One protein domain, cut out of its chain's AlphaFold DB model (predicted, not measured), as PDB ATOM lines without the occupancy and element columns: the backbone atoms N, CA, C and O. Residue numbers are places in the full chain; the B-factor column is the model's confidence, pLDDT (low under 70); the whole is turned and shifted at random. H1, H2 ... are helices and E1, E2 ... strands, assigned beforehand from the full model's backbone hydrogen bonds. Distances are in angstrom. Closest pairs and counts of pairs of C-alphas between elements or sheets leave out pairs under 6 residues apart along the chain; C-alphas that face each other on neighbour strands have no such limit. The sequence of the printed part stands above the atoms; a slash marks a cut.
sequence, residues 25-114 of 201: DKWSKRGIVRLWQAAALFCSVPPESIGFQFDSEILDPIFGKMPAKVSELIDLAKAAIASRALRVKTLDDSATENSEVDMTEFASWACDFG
ATOM      1  N   ASP A  25      13.537  69.936 141.462       86.50
ATOM      2  CA  ASP A  25      14.254  71.126 141.944       86.50
ATOM      3  C   ASP A  25      14.639  72.040 140.771       86.50
ATOM      4  O   ASP A  25      14.426  73.256 140.809       86.50
ATOM      5  N   LYS A  26      15.095  71.450 139.661       89.25
ATOM      6  CA  LYS A  26      15.348  72.176 138.408       89.25
ATOM      7  C   LYS A  26      14.084  72.836 137.853       89.25
ATOM      8  O   LYS A  26      14.142  73.985 137.409       89.25
ATOM      9  N   TRP A  27      12.958  72.123 137.840       87.00
ATOM     10  CA  TRP A  27      11.721  72.613 137.220       87.00
ATOM     11  C   TRP A  27      10.976  73.630 138.089       87.00
ATOM     12  O   TRP A  27      10.494  74.633 137.566       87.00
ATOM     13  N   SER A  28      10.965  73.448 139.411       83.31
ATOM     14  CA  SER A  28      10.347  74.398 140.347       83.31
ATOM     15  C   SER A  28      11.012  75.779 140.322       83.31
ATOM     16  O   SER A  28      10.322  76.791 140.430       83.31
ATOM     17  N   LYS A  29      12.330  75.846 140.089       86.56
ATOM     18  CA  LYS A  29      13.078  77.113 139.979       86.56
ATOM     19  C   LYS A  29      12.791  77.905 138.704       86.56
ATOM     20  O   LYS A  29      13.026  79.110 138.688       86.56
ATOM     21  N   ARG A  30      12.329  77.258 137.627       84.94
ATOM     22  CA  ARG A  30      12.108  77.924 136.330       84.94
ATOM     23  C   ARG A  30      10.823  78.748 136.307       84.94
ATOM     24  O   ARG A  30      10.829  79.814 135.700       84.94
ATOM     25  N   GLY A  31       9.754  78.284 136.959       83.81
ATOM     26  CA  GLY A  31       8.442  78.949 137.036       83.81
ATOM     27  C   GLY A  31       7.669  79.012 135.708       83.81
ATOM     28  O   GLY A  31       6.485  78.689 135.668       83.81
ATOM     29  N   ILE A  32       8.350  79.362 134.614       92.31
ATOM     30  CA  ILE A  32       7.841  79.440 133.246       92.31
ATOM     31  C   ILE A  32       8.494  78.329 132.418       92.31
ATOM     32  O   ILE A  32       9.716  78.151 132.436       92.31
ATOM     33  N   VAL A  33       7.674  77.572 131.694       94.06
ATOM     34  CA  VAL A  33       8.109  76.459 130.837       94.06
ATOM     35  C   VAL A  33       7.292  76.440 129.546       94.06
ATOM     36  O   VAL A  33       6.249  77.085 129.457       94.06
ATOM     37  N   ARG A  34       7.731  75.682 128.537       93.69
ATOM     38  CA  ARG A  34       6.914  75.477 127.329       93.69
ATOM     39  C   ARG A  34       5.666  74.662 127.658       93.69
ATOM     40  O   ARG A  34       5.707  73.786 128.527       93.69
ATOM     41  N   LEU A  35       4.581  74.887 126.924       93.19
ATOM     42  CA  LEU A  35       3.304  74.212 127.150       93.19
ATOM     43  C   LEU A  35       3.438  72.682 127.141       93.19
ATOM     44  O   LEU A  35       2.926  72.009 128.038       93.19
ATOM     45  N   TRP A  36       4.174  72.123 126.178       92.50
ATOM     46  CA  TRP A  36       4.401  70.676 126.132       92.50
ATOM     47  C   TRP A  36       5.192  70.156 127.344       92.50
ATOM     48  O   TRP A  36       4.926  69.053 127.820       92.50
ATOM     49  N   GLN A  37       6.123  70.951 127.888       93.12
ATOM     50  CA  GLN A  37       6.901  70.592 129.079       93.12
ATOM     51  C   GLN A  37       6.013  70.585 130.320       93.12
ATOM     52  O   GLN A  37       6.080  69.644 131.109       93.12
ATOM     53  N   ALA A  38       5.139  71.587 130.468       93.50
ATOM     54  CA  ALA A  38       4.153  71.619 131.545       93.50
ATOM     55  C   ALA A  38       3.238  70.386 131.494       93.50
ATOM     56  O   ALA A  38       3.049  69.718 132.510       93.50
ATOM     57  N   ALA A  39       2.737  70.032 130.306       92.94
ATOM     58  CA  ALA A  39       1.883  68.863 130.115       92.94
ATOM     59  C   ALA A  39       2.613  67.535 130.396       92.94
ATOM     60  O   ALA A  39       2.043  66.639 131.025       92.94
ATOM     61  N   ALA A  40       3.873  67.413 129.970       91.75
ATOM     62  CA  ALA A  40       4.717  66.253 130.247       91.75
ATOM     63  C   ALA A  40       4.942  66.068 131.754       91.75
ATOM     64  O   ALA A  40       4.622  65.008 132.299       91.75
ATOM     65  N   LEU A  41       5.387  67.127 132.440       92.25
ATOM     66  CA  LEU A  41       5.598  67.133 133.889       92.25
ATOM     67  C   LEU A  41       4.306  66.803 134.644       92.25
ATOM     68  O   LEU A  41       4.316  66.004 135.579       92.25
ATOM     69  N   PHE A  42       3.172  67.349 134.199       91.62
ATOM     70  CA  PHE A  42       1.863  67.064 134.783       91.62
ATOM     71  C   PHE A  42       1.481  65.585 134.661       91.62
ATOM     72  O   PHE A  42       0.897  65.004 135.574       91.62
ATOM     73  N   CYS A  43       1.853  64.946 133.551       89.44
ATOM     74  CA  CYS A  43       1.661  63.515 133.333       89.44
ATOM     75  C   CYS A  43       2.745  62.641 133.987       89.44
ATOM     76  O   CYS A  43       2.754  61.434 133.745       89.44
ATOM     77  N   SER A  44       3.642  63.221 134.795       89.44
ATOM     78  CA  SER A  44       4.801  62.533 135.386       89.44
ATOM     79  C   SER A  44       5.733  61.911 134.336       89.44
ATOM     80  O   SER A  44       6.330  60.862 134.565       89.44
ATOM     81  N   VAL A  45       5.858  62.561 133.175       88.56
ATOM     82  CA  VAL A  45       6.778  62.178 132.101       88.56
ATOM     83  C   VAL A  45       7.938  63.178 132.081       88.56
ATOM     84  O   VAL A  45       7.682  64.377 131.936       88.56
ATOM     85  N   PRO A  46       9.208  62.741 132.208       86.69
ATOM     86  CA  PRO A  46      10.345  63.649 132.124       86.69
ATOM     87  C   PRO A  46      10.395  64.290 130.737       86.69
ATOM     88  O   PRO A  46      10.440  63.550 129.749       86.69
ATOM     89  N   PRO A  47      10.421  65.626 130.617       87.00
ATOM     90  CA  PRO A  47      10.526  66.286 129.319       87.00
ATOM     91  C   PRO A  47      11.743  65.818 128.515       87.00
ATOM     92  O   PRO A  47      11.656  65.696 127.303       87.00
ATOM     93  N   GLU A  48      12.849  65.486 129.188       83.56
ATOM     94  CA  GLU A  48      14.075  64.960 128.579       83.56
ATOM     95  C   GLU A  48      13.907  63.564 127.960       83.56
ATOM     96  O   GLU A  48      14.643  63.206 127.044       83.56
ATOM     97  N   SER A  49      12.941  62.774 128.443       76.75
ATOM     98  CA  SER A  49      12.617  61.464 127.859       76.75
ATOM     99  C   SER A  49      11.832  61.590 126.555       76.75
ATOM    100  O   SER A  49      11.814  60.670 125.738       76.75
ATOM    101  N   ILE A  50      11.190  62.741 126.352       73.94
ATOM    102  CA  ILE A  50      10.468  63.042 125.134       73.94
ATOM    103  C   ILE A  50      11.467  63.746 124.218       73.94
ATOM    104  O   ILE A  50      11.706  64.939 124.358       73.94
ATOM    105  N   GLY A  51      12.110  62.983 123.330       58.69
ATOM    106  CA  GLY A  51      13.156  63.448 122.408       58.69
ATOM    107  C   GLY A  51      12.673  64.437 121.338       58.69
ATOM    108  O   GLY A  51      12.977  64.270 120.163       58.69
ATOM    109  N   PHE A  52      11.890  65.447 121.718       60.00
ATOM    110  CA  PHE A  52      11.367  66.472 120.830       60.00
ATOM    111  C   PHE A  52      12.406  67.570 120.609       60.00
ATOM    112  O   PHE A  52      12.556  68.493 121.411       60.00
ATOM    113  N   GLN A  53      13.079  67.508 119.464       52.94
ATOM    114  CA  GLN A  53      13.606  68.702 118.816       52.94
ATOM    115  C   GLN A  53      12.473  69.325 117.991       52.94
ATOM    116  O   GLN A  53      12.205  68.897 116.876       52.94
ATOM    117  N   PHE A  54      11.786  70.326 118.547       52.91
ATOM    118  CA  PHE A  54      10.774  71.105 117.815       52.91
ATOM    119  C   PHE A  54      11.380  72.078 116.786       52.91
ATOM    120  O   PHE A  54      10.635  72.707 116.044       52.91
ATOM    121  N   ASP A  55      12.709  72.191 116.717       48.22
ATOM    122  CA  ASP A  55      13.403  73.130 115.822       48.22
ATOM    123  C   ASP A  55      13.546  72.605 114.378       48.22
ATOM    124  O   ASP A  55      14.166  73.244 113.532       48.22
ATOM    125  N   SER A  56      12.983  71.434 114.076       46.09
ATOM    126  CA  SER A  56      13.077  70.779 112.775       46.09
ATOM    127  C   SER A  56      11.676  70.595 112.197       46.09
ATOM    128  O   SER A  56      10.860  69.875 112.766       46.09
ATOM    129  N   GLU A  57      11.418  71.179 111.023       49.00
ATOM    130  CA  GLU A  57      10.224  70.958 110.178       49.00
ATOM    131  C   GLU A  57      10.038  69.489 109.732       49.00
ATOM    132  O   GLU A  57       9.174  69.166 108.916       49.00
ATOM    133  N   ILE A  58      10.837  68.571 110.269       46.81
ATOM    134  CA  ILE A  58      10.767  67.141 110.038       46.81
ATOM    135  C   ILE A  58      10.576  66.487 111.405       46.81
ATOM    136  O   ILE A  58      11.506  66.405 112.209       46.81
ATOM    137  N   LEU A  59       9.350  66.022 111.662       42.91
ATOM    138  CA  LEU A  59       9.080  65.022 112.690       42.91
ATOM    139  C   LEU A  59       9.853  63.760 112.300       42.91
ATOM    140  O   LEU A  59       9.351  62.954 111.516       42.91
ATOM    141  N   ASP A  60      11.076  63.598 112.798       41.59
ATOM    142  CA  ASP A  60      11.801  62.349 112.603       41.59
ATOM    143  C   ASP A  60      11.036  61.234 113.346       41.59
ATOM    144  O   ASP A  60      10.894  61.288 114.571       41.59
ATOM    145  N   PRO A  61      10.521  60.204 112.645       46.34
ATOM    146  CA  PRO A  61       9.619  59.193 113.210       46.34
ATOM    147  C   PRO A  61      10.320  58.203 114.160       46.34
ATOM    148  O   PRO A  61       9.723  57.214 114.584       46.34
ATOM    149  N   ILE A  62      11.595  58.441 114.468       43.81
ATOM    150  CA  ILE A  62      12.469  57.542 115.224       43.81
ATOM    151  C   ILE A  62      12.373  57.814 116.735       43.81
ATOM    152  O   ILE A  62      12.558  56.893 117.532       43.81
ATOM    153  N   PHE A  63      12.002  59.031 117.150       45.94
ATOM    154  CA  PHE A  63      11.786  59.355 118.561       45.94
ATOM    155  C   PHE A  63      10.304  59.227 118.922       45.94
ATOM    156  O   PHE A  63       9.421  59.767 118.259       45.94
ATOM    157  N   GLY A  64      10.044  58.406 119.943       55.69
ATOM    158  CA  GLY A  64       8.750  57.803 120.239       55.69
ATOM    159  C   GLY A  64       7.576  58.778 120.253       55.69
ATOM    160  O   GLY A  64       7.626  59.846 120.859       55.69
ATOM    161  N   LYS A  65       6.486  58.347 119.610       65.81
ATOM    162  CA  LYS A  65       5.161  58.967 119.655       65.81
ATOM    163  C   LYS A  65       4.873  59.493 121.063       65.81
ATOM    164  O   LYS A  65       4.896  58.718 122.021       65.81
ATOM    165  N   MET A  66       4.592  60.794 121.166       73.56
ATOM    166  CA  MET A  66       4.220  61.434 122.427       73.56
ATOM    167  C   MET A  66       3.162  60.585 123.146       73.56
ATOM    168  O   MET A  66       2.202  60.152 122.493       73.56
ATOM    169  N   PRO A  67       3.307  60.315 124.459       83.88
ATOM    170  CA  PRO A  67       2.318  59.534 125.182       83.88
ATOM    171  C   PRO A  67       0.925  60.132 124.979       83.88
ATOM    172  O   PRO A  67       0.754  61.346 125.095       83.88
ATOM    173  N   ALA A  68      -0.071  59.288 124.699       85.19
ATOM    174  CA  ALA A  68      -1.423  59.746 124.362       85.19
ATOM    175  C   ALA A  68      -1.983  60.729 125.406       85.19
ATOM    176  O   ALA A  68      -2.521  61.769 125.050       85.19
ATOM    177  N   LYS A  69      -1.723  60.464 126.694       88.94
ATOM    178  CA  LYS A  69      -2.120  61.334 127.812       88.94
ATOM    179  C   LYS A  69      -1.544  62.751 127.719       88.94
ATOM    180  O   LYS A  69      -2.231  63.704 128.067       88.94
ATOM    181  N   VAL A  70      -0.294  62.882 127.268       89.88
ATOM    182  CA  VAL A  70       0.377  64.181 127.117       89.88
ATOM    183  C   VAL A  70      -0.206  64.920 125.914       89.88
ATOM    184  O   VAL A  70      -0.535  66.095 126.036       89.88
ATOM    185  N   SER A  71      -0.416  64.224 124.790       88.31
ATOM    186  CA  SER A  71      -1.048  64.808 123.595       88.31
ATOM    187  C   SER A  71      -2.449  65.329 123.880       88.31
ATOM    188  O   SER A  71      -2.737  66.484 123.592       88.31
ATOM    189  N   GLU A  72      -3.290  64.514 124.516       90.62
ATOM    190  CA  GLU A  72      -4.653  64.905 124.888       90.62
ATOM    191  C   GLU A  72      -4.663  66.148 125.788       90.62
ATOM    192  O   GLU A  72      -5.503  67.032 125.627       90.62
ATOM    193  N   LEU A  73      -3.721  66.241 126.735       92.00
ATOM    194  CA  LEU A  73      -3.617  67.396 127.624       92.00
ATOM    195  C   LEU A  73      -3.149  68.656 126.882       92.00
ATOM    196  O   LEU A  73      -3.653  69.743 127.165       92.00
ATOM    197  N   ILE A  74      -2.229  68.516 125.927       91.94
ATOM    198  CA  ILE A  74      -1.780  69.623 125.073       91.94
ATOM    199  C   ILE A  74      -2.931  70.126 124.201       91.94
ATOM    200  O   ILE A  74      -3.140  71.333 124.128       91.94
ATOM    201  N   ASP A  75      -3.712  69.234 123.591       91.69
ATOM    202  CA  ASP A  75      -4.856  69.618 122.757       91.69
ATOM    203  C   ASP A  75      -5.920  70.374 123.568       91.69
ATOM    204  O   ASP A  75      -6.428  71.413 123.137       91.69
ATOM    205  N   LEU A  76      -6.198  69.913 124.794       93.38
ATOM    206  CA  LEU A  76      -7.072  70.623 125.731       93.38
ATOM    207  C   LEU A  76      -6.515  71.999 126.108       93.38
ATOM    208  O   LEU A  76      -7.262  72.978 126.151       93.38
ATOM    209  N   ALA A  77      -5.211  72.093 126.359       93.25
ATOM    210  CA  ALA A  77      -4.582  73.357 126.712       93.25
ATOM    211  C   ALA A  77      -4.590  74.350 125.542       93.25
ATOM    212  O   ALA A  77      -4.880  75.525 125.746       93.25
ATOM    213  N   LYS A  78      -4.371  73.891 124.303       92.19
ATOM    214  CA  LYS A  78      -4.507  74.714 123.089       92.19
ATOM    215  C   LYS A  78      -5.913  75.303 122.968       92.19
ATOM    216  O   LYS A  78      -6.062  76.502 122.733       92.19
ATOM    217  N   ALA A  79      -6.944  74.484 123.195       91.88
ATOM    218  CA  ALA A  79      -8.326  74.959 123.220       91.88
ATOM    219  C   ALA A  79      -8.556  76.003 124.332       91.88
ATOM    220  O   ALA A  79      -9.217  77.015 124.098       91.88
ATOM    221  N   ALA A  80      -7.962  75.800 125.513       91.44
ATOM    222  CA  ALA A  80      -8.050  76.736 126.633       91.44
ATOM    223  C   ALA A  80      -7.330  78.070 126.376       91.44
ATOM    224  O   ALA A  80      -7.801  79.117 126.821       91.44
ATOM    225  N   ILE A  81      -6.218  78.063 125.642       90.12
ATOM    226  CA  ILE A  81      -5.520  79.285 125.213       90.12
ATOM    227  C   ILE A  81      -6.403  80.064 124.234       90.12
ATOM    228  O   ILE A  81      -6.616  81.265 124.410       90.12
ATOM    229  N   ALA A  82      -6.999  79.377 123.251       87.75
ATOM    230  CA  ALA A  82      -7.914  79.994 122.292       87.75
ATOM    231  C   ALA A  82      -9.146  80.618 122.978       87.75
ATOM    232  O   ALA A  82      -9.603  81.691 122.580       87.75
ATOM    233  N   SER A  83      -9.651  79.988 124.045       86.50
ATOM    234  CA  SER A  83     -10.760  80.512 124.850       86.50
ATOM    235  C   SER A  83     -10.334  81.505 125.940       86.50
ATOM    236  O   SER A  83     -11.192  81.962 126.693       86.50
ATOM    237  N   ARG A  84      -9.036  81.828 126.058       86.81
ATOM    238  CA  ARG A  84      -8.442  82.664 127.124       86.81
ATOM    239  C   ARG A  84      -8.648  82.136 128.553       86.81
ATOM    240  O   ARG A  84      -8.547  82.902 129.509       86.81
ATOM    241  N   ALA A  85      -8.928  80.844 128.705       86.62
ATOM    242  CA  ALA A  85      -9.025  80.182 130.005       86.62
ATOM    243  C   ALA A  85      -7.638  79.871 130.596       86.62
ATOM    244  O   ALA A  85      -7.469  79.909 131.812       86.62
ATOM    245  N   LEU A  86      -6.645  79.611 129.739       89.88
ATOM    246  CA  LEU A  86      -5.244  79.464 130.127       89.88
ATOM    247  C   LEU A  86      -4.454  80.682 129.643       89.88
ATOM    248  O   LEU A  86      -4.518  81.043 128.465       89.88
ATOM    249  N   ARG A  87      -3.718  81.324 130.554       88.31
ATOM    250  CA  ARG A  87      -2.859  82.461 130.218       88.31
ATOM    251  C   ARG A  87      -1.500  81.955 129.750       88.31
ATOM    252  O   ARG A  87      -0.960  80.980 130.260       88.31
ATOM    253  N   VAL A  88      -0.966  82.649 128.757       90.62
ATOM    254  CA  VAL A  88       0.333  82.371 128.151       90.62
ATOM    255  C   VAL A  88       1.170  83.634 128.309       90.62
ATOM    256  O   VAL A  88       0.659  84.737 128.104       90.62
ATOM    257  N   LYS A  89       2.436  83.488 128.706       88.81
ATOM    258  CA  LYS A  89       3.378  84.611 128.820       88.81
ATOM    259  C   LYS A  89       3.870  85.044 127.444       88.81
ATOM    260  O   LYS A  89       3.829  86.230 127.129       88.81
ATOM    261  N   THR A  90       4.252  84.064 126.630       89.00
ATOM    262  CA  THR A  90       4.758  84.261 125.270       89.00
ATOM    263  C   THR A  90       4.018  83.319 124.334       89.00
ATOM    264  O   THR A  90       4.145  82.099 124.457       89.00
ATOM    265  N   LEU A  91       3.212  83.879 123.432       85.50
ATOM    266  CA  LEU A  91       2.531  83.105 122.399       85.50
ATOM    267  C   LEU A  91       3.495  82.881 121.232       85.50
ATOM    268  O   LEU A  91       4.068  83.835 120.712       85.50
ATOM    269  N   ASP A  92       3.662  81.621 120.847       81.06
ATOM    270  CA  ASP A  92       4.380  81.239 119.635       81.06
ATOM    271  C   ASP A  92       3.360  81.036 118.505       81.06
ATOM    272  O   ASP A  92       2.527  80.124 118.565       81.06
ATOM    273  N   ASP A  93       3.414  81.910 117.498       74.31
ATOM    274  CA  ASP A  93       2.490  81.915 116.357       74.31
ATOM    275  C   ASP A  93       2.708  80.728 115.403       74.31
ATOM    276  O   ASP A  93       1.820  80.398 114.615       74.31
ATOM    277  N   SER A  94       3.876  80.079 115.461       75.75
ATOM    278  CA  SER A  94       4.221  78.947 114.597       75.75
ATOM    279  C   SER A  94       3.800  77.602 115.195       75.75
ATOM    280  O   SER A  94       3.335  76.723 114.468       75.75
ATOM    281  N   ALA A  95       3.906  77.454 116.518       80.50
ATOM    282  CA  ALA A  95       3.593  76.216 117.224       80.50
ATOM    283  C   ALA A  95       3.099  76.502 118.649       80.50
ATOM    284  O   ALA A  95       3.883  76.720 119.574       80.50
ATOM    285  N   THR A  96       1.783  76.438 118.870       84.00
ATOM    286  CA  THR A  96       1.176  76.745 120.180       84.00
ATOM    287  C   THR A  96       1.707  75.848 121.311       84.00
ATOM    288  O   THR A  96       1.758  76.266 122.463       84.00
ATOM    289  N   GLU A  97       2.169  74.631 121.016       84.50
ATOM    290  CA  GLU A  97       2.847  73.748 121.979       84.50
ATOM    291  C   GLU A  97       4.169  74.300 122.542       84.50
ATOM    292  O   GLU A  97       4.562  73.917 123.648       84.50
ATOM    293  N   ASN A  98       4.838  75.205 121.825       86.88
ATOM    294  CA  ASN A  98       6.060  75.877 122.274       86.88
ATOM    295  C   ASN A  98       5.784  77.164 123.051       86.88
ATOM    296  O   ASN A  98       6.719  77.758 123.586       86.88
ATOM    297  N   SER A  99       4.518  77.564 123.160       89.50
ATOM    298  CA  SER A  99       4.133  78.750 123.915       89.50
ATOM    299  C   SER A  99       4.517  78.620 125.390       89.50
ATOM    300  O   SER A  99       4.419  77.543 125.985       89.50
ATOM    301  N   GLU A 100       4.962  79.721 125.982       93.12
ATOM    302  CA  GLU A 100       5.464  79.747 127.354       93.12
ATOM    303  C   GLU A 100       4.323  79.956 128.347       93.12
ATOM    304  O   GLU A 100       3.587  80.945 128.282       93.12
ATOM    305  N   VAL A 101       4.195  79.035 129.298       92.38
ATOM    306  CA  VAL A 101       3.152  79.031 130.325       92.38
ATOM    307  C   VAL A 101       3.769  79.025 131.717       92.38
ATOM    308  O   VAL A 101       4.819  78.423 131.955       92.38
ATOM    309  N   ASP A 102       3.102  79.698 132.649       92.94
ATOM    310  CA  ASP A 102       3.434  79.603 134.066       92.94
ATOM    311  C   ASP A 102       2.958  78.245 134.603       92.94
ATOM    312  O   ASP A 102       1.805  77.851 134.399       92.94
ATOM    313  N   MET A 103       3.843  77.509 135.276       91.25
ATOM    314  CA  MET A 103       3.523  76.179 135.799       91.25
ATOM    315  C   MET A 103       2.372  76.219 136.810       91.25
ATOM    316  O   MET A 103       1.529  75.323 136.815       91.25
ATOM    317  N   THR A 104       2.297  77.260 137.635       90.06
ATOM    318  CA  THR A 104       1.255  77.398 138.656       90.06
ATOM    319  C   THR A 104      -0.101  77.685 138.012       90.06
ATOM    320  O   THR A 104      -1.103  77.069 138.383       90.06
ATOM    321  N   GLU A 105      -0.138  78.571 137.011       89.88
ATOM    322  CA  GLU A 105      -1.363  78.855 136.249       89.88
ATOM    323  C   GLU A 105      -1.842  77.610 135.489       89.88
ATOM    324  O   GLU A 105      -3.031  77.285 135.521       89.88
ATOM    325  N   PHE A 106      -0.915  76.871 134.871       92.56
ATOM    326  CA  PHE A 106      -1.219  75.613 134.192       92.56
ATOM    327  C   PHE A 106      -1.795  74.564 135.153       92.56
ATOM    328  O   PHE A 106      -2.802  73.927 134.839       92.56
ATOM    329  N   ALA A 107      -1.200  74.396 136.338       91.19
ATOM    330  CA  ALA A 107      -1.701  73.470 137.353       91.19
ATOM    331  C   ALA A 107      -3.102  73.851 137.846       91.19
ATOM    332  O   ALA A 107      -3.952  72.971 137.987       91.19
ATOM    333  N   SER A 108      -3.351  75.145 138.077       89.31
ATOM    334  CA  SER A 108      -4.669  75.649 138.483       89.31
ATOM    335  C   SER A 108      -5.722  75.355 137.418       89.31
ATOM    336  O   SER A 108      -6.759  74.776 137.723       89.31
ATOM    337  N   TRP A 109      -5.424  75.670 136.156       91.81
ATOM    338  CA  TRP A 109      -6.313  75.365 135.039       91.81
ATOM    339  C   TRP A 109      -6.604  73.858 134.940       91.81
ATOM    340  O   TRP A 109      -7.757  73.447 134.824       91.81
ATOM    341  N   ALA A 110      -5.581  73.008 135.040       90.62
ATOM    342  CA  ALA A 110      -5.766  71.562 134.957       90.62
ATOM    343  C   ALA A 110      -6.595  70.997 136.135       90.62
ATOM    344  O   ALA A 110      -7.388  70.069 135.933       90.62
ATOM    345  N   CYS A 111      -6.450  71.564 137.341       87.38
ATOM    346  CA  CYS A 111      -7.300  71.268 138.502       87.38
ATOM    347  C   CYS A 111      -8.775  71.572 138.228       87.38
ATOM    348  O   CYS A 111      -9.625  70.731 138.527       87.38
ATOM    349  N   ASP A 112      -9.077  72.734 137.644       86.50
ATOM    350  CA  ASP A 112     -10.454  73.165 137.354       86.50
ATOM    351  C   ASP A 112     -11.159  72.205 136.378       86.50
ATOM    352  O   ASP A 112     -12.367  71.989 136.457       86.50
ATOM    353  N   PHE A 113     -10.389  71.541 135.511       82.88
ATOM    354  CA  PHE A 113     -10.857  70.484 134.608       82.88
ATOM    355  C   PHE A 113     -10.929  69.083 135.252       82.88
ATOM    356  O   PHE A 113     -11.174  68.088 134.564       82.88
ATOM    357  N   GLY A 114     -10.717  68.973 136.566       85.56
ATOM    358  CA  GLY A 114     -10.831  67.724 137.324       85.56
ATOM    359  C   GLY A 114      -9.651  66.764 137.155       85.56
ATOM    360  O   GLY A 114      -9.773  65.574 137.469       85.56
TER     361      GLY A 114
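What this domain is: This is residues 25 to 114 of the 201 residues of an uncharacterized protein of Hydrogenophilales bacterium 28-61-23 (UniProt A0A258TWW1). A short helix, H2, lies in the middle of a small rounded body; the longer H3 packs on it at a steep angle, and a tiny ladder of two strands, E1 and E2, lies by the first residue of H2, with H4 running on from E2. H1 lies at the far end from H3, just before E1, and a long loop, residues 43 to 67, swings well away from the middle. The printed part has 90 residues, with four named helices and two named strands in the order H1 E1 H2 H3 E2 H4; the sheet E1 - E2 is antiparallel. The class is mostly helix, with 45 residues in named elements. The whole is compact, with a radius of gyration of the C-alphas of 12.7 A and spans of 35 by 30 by 24 A.

Where its parts are: E1 is residues 32 to 34, 7.2 A from first to last C-alpha, and E2 is residues 100 to 102, 7.0 A. H2 is residues 35 to 42, 10.6 A long, with C-alpha 35 at (3.304, 74.212, 127.150). H3, the longest helix, is residues 68 to 82, 21.4 A. H4 is residues 103 to 112, 14.4 A, and ends with C-alpha 112 at (-10.454, 73.165, 137.354). H1 is residues 25 to 30, 9.1 A, and begins with C-alpha 25 at (14.254, 71.126, 141.944).

How they stand to each other: E1 and E2 are antiparallel neighbours at 138 degrees; N 33 and O 101 are 3.0 A apart and N 101 and O 33 are 2.8 A apart, both within hydrogen-bond range. The closest C-alphas of H2 and E2 are those of Leu 35 and Val 101, 5.8 A apart. H2 and H3 touch, closest at the C-alphas of Ala 40 and Val 70, 5.7 A, at a steep tilt of 49 degrees, opposite ways. H2 and H4 only just touch, with 3 pairs of C-alphas within 8 A, the closest those of Ala 38 and Met 103, 6.3 A; they run the same way at a steep tilt of 69 degrees, only just short of about perpendicular. H3 and H4 are near each other. H1 is apart from H2, H3 and E2, and only just apart from H4, at 8.4 A. In H2, H3 and H4 every O i to N i+4 pair is within hydrogen-bond range; in H1, 1 of 2 is.

The domain as a whole: The two C-alphas farthest apart are those of Ile 62 and Asp 112, 35.5 A. The printed part has no cut. The links H2 to H3, 25 residues, and H3 to E2, 17 residues, are long. The mean pLDDT of the printed part is 81.8, and residues 51 to 65 are under 70.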